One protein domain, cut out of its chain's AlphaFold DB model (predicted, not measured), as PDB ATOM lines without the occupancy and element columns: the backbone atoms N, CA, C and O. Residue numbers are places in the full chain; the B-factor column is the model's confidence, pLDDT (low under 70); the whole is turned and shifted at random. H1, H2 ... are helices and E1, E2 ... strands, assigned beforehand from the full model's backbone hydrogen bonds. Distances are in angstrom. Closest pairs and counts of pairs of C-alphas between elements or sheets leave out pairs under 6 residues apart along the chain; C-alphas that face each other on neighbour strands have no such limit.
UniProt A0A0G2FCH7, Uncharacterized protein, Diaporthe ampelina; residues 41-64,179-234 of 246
ATOM      1  N   VAL A  41     243.621 281.117 193.435       93.88
ATOM      2  CA  VAL A  41     243.517 281.178 194.892       93.88
ATOM      3  C   VAL A  41     242.136 281.740 195.234       93.88
ATOM      4  O   VAL A  41     241.892 282.921 194.969       93.88
ATOM      5  N   PRO A  42     241.214 280.927 195.784       93.06
ATOM      6  CA  PRO A  42     239.872 281.393 196.093       93.06
ATOM      7  C   PRO A  42     239.879 282.374 197.268       93.06
ATOM      8  O   PRO A  42     240.623 282.220 198.242       93.06
ATOM      9  N   GLY A  43     238.989 283.358 197.208       94.94
ATOM     10  CA  GLY A  43     238.836 284.378 198.232       94.94
ATOM     11  C   GLY A  43     239.858 285.509 198.126       94.94
ATOM     12  O   GLY A  43     240.519 285.712 197.112       94.94
ATOM     13  N   ARG A  44     239.932 286.309 199.194       96.94
ATOM     14  CA  ARG A  44     240.721 287.545 199.237       96.94
ATOM     15  C   ARG A  44     242.090 287.292 199.855       96.94
ATOM     16  O   ARG A  44     242.179 286.977 201.044       96.94
ATOM     17  N   VAL A  45     243.147 287.524 199.087       97.62
ATOM     18  CA  VAL A  45     244.538 287.423 199.549       97.62
ATOM     19  C   VAL A  45     245.323 288.693 199.236       97.62
ATOM     20  O   VAL A  45     244.978 289.458 198.341       97.62
ATOM     21  N   THR A  46     246.379 288.946 200.000       97.50
ATOM     22  CA  THR A  46     247.325 290.051 199.797       97.50
ATOM     23  C   THR A  46     248.738 289.497 199.821       97.50
ATOM     24  O   THR A  46     249.022 288.555 200.552       97.50
ATOM     25  N   ALA A  47     249.640 290.107 199.062       97.06
ATOM     26  CA  ALA A  47     251.066 289.863 199.184       97.06
ATOM     27  C   ALA A  47     251.640 290.656 200.370       97.06
ATOM     28  O   ALA A  47     251.402 291.858 200.484       97.06
ATOM     29  N   GLN A  48     252.380 289.972 201.234       96.31
ATOM     30  CA  GLN A  48     253.173 290.500 202.340       96.31
ATOM     31  C   GLN A  48     254.536 289.810 202.275       96.31
ATOM     32  O   GLN A  48     254.595 288.597 202.124       96.31
ATOM     33  N   LEU A  49     255.648 290.542 202.312       95.50
ATOM     34  CA  LEU A  49     256.957 289.891 202.186       95.50
ATOM     35  C   LEU A  49     257.337 289.187 203.504       95.50
ATOM     36  O   LEU A  49     257.365 289.855 204.543       95.50
ATOM     37  N   PRO A  50     257.651 287.877 203.491       94.00
ATOM     38  CA  PRO A  50     258.133 287.170 204.672       94.00
ATOM     39  C   PRO A  50     259.558 287.601 205.028       94.00
ATOM     40  O   PRO A  50     260.342 288.014 204.169       94.00
ATOM     41  N   SER A  51     259.910 287.483 206.306       91.12
ATOM     42  CA  SER A  51     261.281 287.619 206.787       91.12
ATOM     43  C   SER A  51     262.172 286.602 206.091       91.12
ATOM     44  O   SER A  51     261.870 285.412 206.083       91.12
ATOM     45  N   ARG A  52     263.305 287.048 205.549       89.75
ATOM     46  CA  ARG A  52     264.301 286.128 204.991       89.75
ATOM     47  C   ARG A  52     264.991 285.298 206.060       89.75
ATOM     48  O   ARG A  52     265.341 284.167 205.784       89.75
ATOM     49  N   ALA A  53     265.135 285.814 207.277       88.06
ATOM     50  CA  ALA A  53     265.785 285.061 208.341       88.06
ATOM     51  C   ALA A  53     264.938 283.860 208.790       88.06
ATOM     52  O   ALA A  53     265.491 282.811 209.080       88.06
ATOM     53  N   SER A  54     263.609 284.002 208.848       86.81
ATOM     54  CA  SER A  54     262.734 282.994 209.473       86.81
ATOM     55  C   SER A  54     261.598 282.466 208.600       86.81
ATOM     56  O   SER A  54     260.881 281.556 209.003       86.81
ATOM     57  N   GLY A  55     261.348 283.067 207.437       88.19
ATOM     58  CA  GLY A  55     260.170 282.788 206.611       88.19
ATOM     59  C   GLY A  55     258.851 283.331 207.178       88.19
ATOM     60  O   GLY A  55     257.820 283.231 206.516       88.19
ATOM     61  N   ALA A  56     258.855 283.933 208.371       90.00
ATOM     62  CA  ALA A  56     257.651 284.445 209.022       90.00
ATOM     63  C   ALA A  56     257.257 285.842 208.510       90.00
ATOM     64  O   ALA A  56     258.113 286.690 208.270       90.00
ATOM     65  N   PHE A  57     255.957 286.124 208.412       89.31
ATOM     66  CA  PHE A  57     255.435 287.408 207.912       89.31
ATOM     67  C   PHE A  57     255.489 288.559 208.934       89.31
ATOM     68  O   PHE A  57     255.435 289.725 208.552       89.31
ATOM     69  N   GLY A  58     255.641 288.252 210.225       86.31
ATOM     70  CA  GLY A  58     255.630 289.251 211.295       86.31
ATOM     71  C   GLY A  58     254.256 289.904 211.511       86.31
ATOM     72  O   GLY A  58     253.255 289.503 210.925       86.31
ATOM     73  N   SER A  59     254.204 290.909 212.390       86.31
ATOM     74  CA  SER A  59     252.961 291.585 212.804       86.31
ATOM     75  C   SER A  59     252.685 292.906 212.081       86.31
ATOM     76  O   SER A  59     251.593 293.455 212.212       86.31
ATOM     77  N   ARG A  60     253.659 293.436 211.330       90.31
ATOM     78  CA  ARG A  60     253.539 294.711 210.614       90.31
ATOM     79  C   ARG A  60     253.341 294.457 209.119       90.31
ATOM     80  O   ARG A  60     254.268 293.963 208.474       90.31
ATOM     81  N   PRO A  61     252.180 294.816 208.551       93.19
ATOM     82  CA  PRO A  61     251.980 294.784 207.109       93.19
ATOM     83  C   PRO A  61     252.986 295.687 206.384       93.19
ATOM     84  O   PRO A  61     253.470 296.673 206.939       93.19
ATOM     85  N   ALA A  62     253.336 295.332 205.153       94.31
ATOM     86  CA  ALA A  62     254.257 296.064 204.292       94.31
ATOM     87  C   ALA A  62     255.590 296.435 204.979       94.31
ATOM     88  O   ALA A  62     256.197 297.456 204.663       94.31
ATOM     89  N   ALA A  63     256.072 295.615 205.924       93.00
ATOM     90  CA  ALA A  63     257.232 295.938 206.762       93.00
ATOM     91  C   ALA A  63     258.564 296.066 206.006       93.00
ATOM     92  O   ALA A  63     259.505 296.657 206.540       93.00
ATOM     93  N   GLN A  64     258.659 295.503 204.802       93.75
ATOM     94  CA  GLN A  64     259.857 295.528 203.963       93.75
ATOM     95  C   GLN A  64     259.632 296.445 202.759       93.75
ATOM     96  O   GLN A  64     258.548 296.375 202.178       93.75
ATOM     97  N   ASP A 179     254.561 301.760 202.409       93.31
ATOM     98  CA  ASP A 179     254.136 302.557 201.245       93.31
ATOM     99  C   ASP A 179     253.529 301.709 200.107       93.31
ATOM    100  O   ASP A 179     253.463 302.154 198.960       93.31
ATOM    101  N   TYR A 180     253.083 300.479 200.381       95.75
ATOM    102  CA  TYR A 180     252.410 299.638 199.384       95.75
ATOM    103  C   TYR A 180     251.326 298.747 199.986       95.75
ATOM    104  O   TYR A 180     251.363 298.373 201.155       95.75
ATOM    105  N   GLU A 181     250.376 298.353 199.142       96.00
ATOM    106  CA  GLU A 181     249.406 297.302 199.429       96.00
ATOM    107  C   GLU A 181     249.067 296.523 198.165       96.00
ATOM    108  O   GLU A 181     249.316 296.978 197.049       96.00
ATOM    109  N   THR A 182     248.505 295.332 198.346       97.12
ATOM    110  CA  THR A 182     247.990 294.523 197.244       97.12
ATOM    111  C   THR A 182     246.693 293.843 197.661       97.12
ATOM    112  O   THR A 182     246.450 293.597 198.843       97.12
ATOM    113  N   ILE A 183     245.859 293.505 196.684       97.38
ATOM    114  CA  ILE A 183     244.676 292.676 196.886       97.38
ATOM    115  C   ILE A 183     244.459 291.828 195.638       97.38
ATOM    116  O   ILE A 183     244.528 292.320 194.515       97.38
ATOM    117  N   TYR A 184     244.193 290.551 195.857       97.62
ATOM    118  CA  TYR A 184     243.890 289.566 194.832       97.62
ATOM    119  C   TYR A 184     242.615 288.846 195.261       97.62
ATOM    120  O   TYR A 184     242.462 288.513 196.441       97.62
ATOM    121  N   VAL A 185     241.685 288.658 194.328       97.25
ATOM    122  CA  VAL A 185     240.399 288.007 194.592       97.25
ATOM    123  C   VAL A 185     240.127 287.027 193.469       97.25
ATOM    124  O   VAL A 185     240.026 287.449 192.319       97.25
ATOM    125  N   ASP A 186     240.042 285.742 193.812       95.31
ATOM    126  CA  ASP A 186     239.684 284.663 192.884       95.31
ATOM    127  C   ASP A 186     240.534 284.654 191.597       95.31
ATOM    128  O   ASP A 186     240.043 284.387 190.499       95.31
ATOM    129  N   CYS A 187     241.831 284.949 191.724       94.69
ATOM    130  CA  CYS A 187     242.773 284.946 190.611       94.69
ATOM    131  C   CYS A 187     243.996 284.068 190.922       94.69
ATOM    132  O   CYS A 187     244.327 283.855 192.094       94.69
ATOM    133  N   PRO A 188     244.692 283.549 189.895       94.75
ATOM    134  CA  PRO A 188     245.979 282.908 190.116       94.75
ATOM    135  C   PRO A 188     247.000 283.925 190.654       94.75
ATOM    136  O   PRO A 188     246.844 285.135 190.424       94.75
ATOM    137  N   PRO A 189     248.060 283.477 191.354       95.69
ATOM    138  CA  PRO A 189     249.149 284.351 191.756       95.69
ATOM    139  C   PRO A 189     249.701 285.103 190.544       95.69
ATOM    140  O   PRO A 189     250.097 284.508 189.545       95.69
ATOM    141  N   THR A 190     249.743 286.427 190.642       95.69
ATOM    142  CA  THR A 190     250.291 287.310 189.611       95.69
ATOM    143  C   THR A 190     251.015 288.472 190.274       95.69
ATOM    144  O   THR A 190     250.828 288.717 191.469       95.69
ATOM    145  N   LEU A 191     251.826 289.203 189.506       97.06
ATOM    146  CA  LEU A 191     252.541 290.387 189.986       97.06
ATOM    147  C   LEU A 191     253.329 290.063 191.274       97.06
ATOM    148  O   LEU A 191     253.978 289.021 191.356       97.06
ATOM    149  N   LEU A 192     253.261 290.917 192.298       97.31
ATOM    150  CA  LEU A 192     253.918 290.665 193.583       97.31
ATOM    151  C   LEU A 192     253.408 289.381 194.262       97.31
ATOM    152  O   LEU A 192     254.174 288.710 194.944       97.31
ATOM    153  N   GLY A 193     252.142 289.002 194.062       97.19
ATOM    154  CA  GLY A 193     251.555 287.780 194.619       97.19
ATOM    155  C   GLY A 193     252.194 286.488 194.099       97.19
ATOM    156  O   GLY A 193     252.147 285.471 194.782       97.19
ATOM    157  N   ALA A 194     252.834 286.530 192.928       96.69
ATOM    158  CA  ALA A 194     253.576 285.405 192.352       96.69
ATOM    159  C   ALA A 194     255.070 285.383 192.733       96.69
ATOM    160  O   ALA A 194     255.824 284.539 192.235       96.69
ATOM    161  N   ALA A 195     255.523 286.301 193.590       96.25
ATOM    162  CA  ALA A 195     256.908 286.318 194.041       96.25
ATOM    163  C   ALA A 195     257.271 285.098 194.893       96.25
ATOM    164  O   ALA A 195     256.414 284.429 195.468       96.25
ATOM    165  N   ASN A 196     258.573 284.829 194.986       91.38
ATOM    166  CA  ASN A 196     259.124 283.820 195.886       91.38
ATOM    167  C   ASN A 196     260.336 284.405 196.611       91.38
ATOM    168  O   ASN A 196     261.263 284.906 195.976       91.38
ATOM    169  N   VAL A 197     260.330 284.329 197.938       92.69
ATOM    170  CA  VAL A 197     261.396 284.853 198.797       92.69
ATOM    171  C   VAL A 197     262.198 283.689 199.359       92.69
ATOM    172  O   VAL A 197     261.610 282.775 199.934       92.69
ATOM    173  N   ARG A 198     263.526 283.709 199.191       91.75
ATOM    174  CA  ARG A 198     264.405 282.711 199.813       91.75
ATOM    175  C   ARG A 198     264.514 282.990 201.305       91.75
ATOM    176  O   ARG A 198     264.792 284.131 201.686       91.75
ATOM    177  N   VAL A 199     264.323 281.953 202.107       90.44
ATOM    178  CA  VAL A 199     264.641 281.958 203.532       90.44
ATOM    179  C   VAL A 199     266.101 281.541 203.679       90.44
ATOM    180  O   VAL A 199     266.548 280.581 203.053       90.44
ATOM    181  N   ASP A 200     266.859 282.306 204.448       86.50
ATOM    182  CA  ASP A 200     268.255 282.030 204.742       86.50
ATOM    183  C   ASP A 200     268.308 280.817 205.696       86.50
ATOM    184  O   ASP A 200     267.527 280.735 206.645       86.50
ATOM    185  N   GLY A 201     269.170 279.839 205.392       62.06
ATOM    186  CA  GLY A 201     269.104 278.441 205.863       62.06
ATOM    187  C   GLY A 201     269.275 278.173 207.365       62.06
ATOM    188  O   GLY A 201     269.399 277.017 207.758       62.06
ATOM    189  N   ASP A 202     269.238 279.206 208.203       54.56
ATOM    190  CA  ASP A 202     269.640 279.135 209.608       54.56
ATOM    191  C   ASP A 202     268.473 279.415 210.578       54.56
ATOM    192  O   ASP A 202     268.630 279.241 211.784       54.56
ATOM    193  N   GLY A 203     267.304 279.867 210.094       45.81
ATOM    194  CA  GLY A 203     266.253 280.420 210.970       45.81
ATOM    195  C   GLY A 203     264.840 279.857 210.813       45.81
ATOM    196  O   GLY A 203     263.896 280.437 211.351       45.81
ATOM    197  N   GLY A 204     264.664 278.732 210.122       46.59
ATOM    198  CA  GLY A 204     263.405 277.990 210.149       46.59
ATOM    199  C   GLY A 204     263.490 276.805 211.106       46.59
ATOM    200  O   GLY A 204     264.227 275.869 210.824       46.59
ATOM    201  N   GLU A 205     262.655 276.755 212.150       48.94
ATOM    202  CA  GLU A 205     262.453 275.555 213.001       48.94
ATOM    203  C   GLU A 205     262.007 274.298 212.207       48.94
ATOM    204  O   GLU A 205     261.840 273.222 212.775       48.94
ATOM    205  N   LYS A 206     261.801 274.428 210.889       48.31
ATOM    206  CA  LYS A 206     261.352 273.388 209.954       48.31
ATOM    207  C   LYS A 206     262.309 273.123 208.785       48.31
ATOM    208  O   LYS A 206     261.958 272.327 207.921       48.31
ATOM    209  N   ALA A 207     263.461 273.791 208.709       47.69
ATOM    210  CA  ALA A 207     264.443 273.482 207.675       47.69
ATOM    211  C   ALA A 207     265.272 272.275 208.131       47.69
ATOM    212  O   ALA A 207     266.102 272.389 209.035       47.69
ATOM    213  N   GLU A 208     265.038 271.106 207.528       49.34
ATOM    214  CA  GLU A 208     266.023 270.030 207.596       49.34
ATOM    215  C   GLU A 208     267.344 270.557 207.020       49.34
ATOM    216  O   GLU A 208     267.376 271.284 206.024       49.34
ATOM    217  N   HIS A 209     268.433 270.269 207.730       43.66
ATOM    218  CA  HIS A 209     269.741 270.888 207.554       43.66
ATOM    219  C   HIS A 209     270.210 270.814 206.084       43.66
ATOM    220  O   HIS A 209     270.636 269.759 205.620       43.66
ATOM    221  N   GLY A 210     270.137 271.938 205.359       53.53
ATOM    222  CA  GLY A 210     270.659 272.080 203.993       53.53
ATOM    223  C   GLY A 210     269.637 272.231 202.858       53.53
ATOM    224  O   GLY A 210     270.069 272.427 201.723       53.53
ATOM    225  N   GLU A 211     268.322 272.187 203.109       61.66
ATOM    226  CA  GLU A 211     267.324 272.430 202.052       61.66
ATOM    227  C   GLU A 211     266.994 273.923 201.867       61.66
ATOM    228  O   GLU A 211     266.648 274.637 202.811       61.66
ATOM    229  N   GLU A 212     267.071 274.413 200.622       73.44
ATOM    230  CA  GLU A 212     266.667 275.781 200.282       73.44
ATOM    231  C   GLU A 212     265.151 275.967 200.435       73.44
ATOM    232  O   GLU A 212     264.355 275.446 199.650       73.44
ATOM    233  N   MET A 213     264.741 276.790 201.397       85.75
ATOM    234  CA  MET A 213     263.334 277.112 201.607       85.75
ATOM    235  C   MET A 213     262.934 278.391 200.858       85.75
ATOM    236  O   MET A 213     263.567 279.443 200.977       85.75
ATOM    237  N   TRP A 214     261.829 278.319 200.114       89.94
ATOM    238  CA  TRP A 214     261.239 279.448 199.394       89.94
ATOM    239  C   TRP A 214     259.794 279.669 199.837       89.94
ATOM    240  O   TRP A 214     258.996 278.735 199.865       89.94
ATOM    241  N   VAL A 215     259.442 280.915 200.153       93.38
ATOM    242  CA  VAL A 215     258.120 281.282 200.675       93.38
ATOM    243  C   VAL A 215     257.424 282.247 199.715       93.38
ATOM    244  O   VAL A 215     258.002 283.248 199.279       93.38
ATOM    245  N   ARG A 216     256.166 281.944 199.378       93.88
ATOM    246  CA  ARG A 216     255.284 282.841 198.615       93.88
ATOM    247  C   ARG A 216     254.735 283.934 199.531       93.88
ATOM    248  O   ARG A 216     254.400 283.631 200.671       93.88
ATOM    249  N   PRO A 217     254.552 285.173 199.052       95.56
ATOM    250  CA  PRO A 217     254.121 286.273 199.906       95.56
ATOM    251  C   PRO A 217     252.608 286.298 200.182       95.56
ATOM    252  O   PRO A 217     252.134 287.200 200.865       95.56
ATOM    253  N   LEU A 218     251.815 285.386 199.610       96.44
ATOM    254  CA  LEU A 218     250.356 285.439 199.720       96.44
ATOM    255  C   LEU A 218     249.871 285.025 201.111       96.44
ATOM    256  O   LEU A 218     250.116 283.908 201.558       96.44
ATOM    257  N   VAL A 219     249.105 285.910 201.743       95.75
ATOM    258  CA  VAL A 219     248.410 285.681 203.014       95.75
ATOM    259  C   VAL A 219     246.939 286.085 202.901       95.75
ATOM    260  O   VAL A 219     246.559 286.892 202.049       95.75
ATOM    261  N   SER A 220     246.092 285.535 203.773       95.31
ATOM    262  CA  SER A 220     244.662 285.862 203.807       95.31
ATOM    263  C   SER A 220     244.431 287.341 204.125       95.31
ATOM    264  O   SER A 220     244.831 287.838 205.178       95.31
ATOM    265  N   ALA A 221     243.703 288.041 203.253       95.31
ATOM    266  CA  ALA A 221     243.281 289.423 203.488       95.31
ATOM    267  C   ALA A 221     242.021 289.514 204.372       95.31
ATOM    268  O   ALA A 221     241.495 290.605 204.593       95.31
ATOM    269  N   ASN A 222     241.514 288.383 204.877       92.38
ATOM    270  CA  ASN A 222     240.413 288.356 205.843       92.38
ATOM    271  C   ASN A 222     240.892 288.524 207.293       92.38
ATOM    272  O   ASN A 222     240.064 288.748 208.175       92.38
ATOM    273  N   HIS A 223     242.205 288.458 207.541       89.19
ATOM    274  CA  HIS A 223     242.775 288.756 208.852       89.19
ATOM    275  C   HIS A 223     242.466 290.207 209.258       89.19
ATOM    276  O   HIS A 223     242.523 291.117 208.426       89.19
ATOM    277  N   SER A 224     242.161 290.443 210.537       88.69
ATOM    278  CA  SER A 224     241.766 291.765 211.052       88.69
ATOM    279  C   SER A 224     242.806 292.850 210.756       88.69
ATOM    280  O   SER A 224     242.430 293.972 210.435       88.69
ATOM    281  N   ALA A 225     244.094 292.493 210.777       88.25
ATOM    282  CA  ALA A 225     245.219 293.373 210.450       88.25
ATOM    283  C   ALA A 225     245.435 293.637 208.943       88.25
ATOM    284  O   ALA A 225     246.332 294.394 208.594       88.25
ATOM    285  N   LEU A 226     244.666 293.016 208.038       93.88
ATOM    286  CA  LEU A 226     244.847 293.116 206.575       93.88
ATOM    287  C   LEU A 226     243.534 293.393 205.817       93.88
ATOM    288  O   LEU A 226     243.497 293.403 204.579       93.88
ATOM    289  N   ARG A 227     242.440 293.618 206.552       92.62
ATOM    290  CA  ARG A 227     241.085 293.664 205.997       92.62
ATOM    291  C   ARG A 227     240.866 294.878 205.098       92.62
ATOM    292  O   ARG A 227     240.254 294.731 204.032       92.62
ATOM    293  N   SER A 228     241.365 296.047 205.500       93.31
ATOM    294  CA  SER A 228     241.303 297.299 204.737       93.31
ATOM    295  C   SER A 228     242.610 297.602 203.995       93.31
ATOM    296  O   SER A 228     243.668 297.057 204.303       93.31
ATOM    297  N   GLN A 229     242.535 298.502 203.013       93.06
ATOM    298  CA  GLN A 229     243.705 299.030 202.309       93.06
ATOM    299  C   GLN A 229     244.718 299.665 203.276       93.06
ATOM    300  O   GLN A 229     245.891 299.309 203.261       93.06
ATOM    301  N   SER A 230     244.253 300.556 204.160       91.00
ATOM    302  CA  SER A 230     245.113 301.250 205.126       91.00
ATOM    303  C   SER A 230     245.823 300.287 206.079       91.00
ATOM    304  O   SER A 230     247.004 300.451 206.377       91.00
ATOM    305  N   GLN A 231     245.134 299.230 206.509       92.25
ATOM    306  CA  GLN A 231     245.722 298.179 207.331       92.25
ATOM    307  C   GLN A 231     246.838 297.438 206.586       92.25
ATOM    308  O   GLN A 231     247.915 297.258 207.144       92.25
ATOM    309  N   ARG A 232     246.648 297.104 205.301       94.00
ATOM    310  CA  ARG A 232     247.693 296.459 204.481       94.00
ATOM    311  C   ARG A 232     248.918 297.339 204.230       94.00
ATOM    312  O   ARG A 232     250.008 296.796 204.091       94.00
ATOM    313  N   MET A 233     248.740 298.658 204.220       90.50
ATOM    314  CA  MET A 233     249.822 299.649 204.152       90.50
ATOM    315  C   MET A 233     250.453 299.942 205.524       90.50
ATOM    316  O   MET A 233     251.317 300.802 205.630       90.50
ATOM    317  N   ASN A 234     250.008 299.301 206.613       81.88
ATOM    318  CA  ASN A 234     250.449 299.648 207.972       81.88
ATOM    319  C   ASN A 234     250.259 301.152 208.297       81.88
ATOM    320  O   ASN A 234     251.021 301.749 209.053       81.88
TER     321      ASN A 234
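AT A GLANCE: This is residues 41 to 64 and 179 to 234 of the 246 residues of an uncharacterized protein of Diaporthe ampelina (UniProt A0A0G2FCH7). This domain has little regular structure: a small three-stranded sheet, E2 - E1 - E5, lies toward one end, and the hairpin of E3 and E4 reaches toward the other, with E4 running on into E5. The 80 printed residues include E1 E2 H1 E3 E4 E5 H2 in that order, both sheets antiparallel, class mixed, under half in named elements. It is compact, radius of gyration of the C-alphas 13.1 A, spanning 38 by 25 by 19 A.

IN THESE COORDINATES: E1, residues 41 to 47, is 12.3 A long, from C-alpha 41 at (243.517, 281.178, 194.892). E2 is 184 to 187, H1 191 to 194, E3 197 to 199, E4 213 to 215, E5 218 to 220. H2, 229 to 232, ends at C-alpha (247.693, 296.459, 204.481).

HOW THE PARTS SIT: E1 pairs with E2, N 184 and O 45 2.8 A apart, and with E5, N 46 and O 219 2.9 A. H1 is on this sheet, height 5.2 A; H2 is not on it. In the E3 and E4 hairpin, N 197 and O 215 are 2.9 A apart. H1 and H2 are too short for O i to N i+4 pairs; each has its one O i to N i+3 pair within hydrogen-bond range.

THE WHOLE: Residues 65 to 178 are not printed; C-alphas 64 and 179 are 9.5 A apart. The E3 to E4 link is long; residues 201 to 211 have pLDDT under 70.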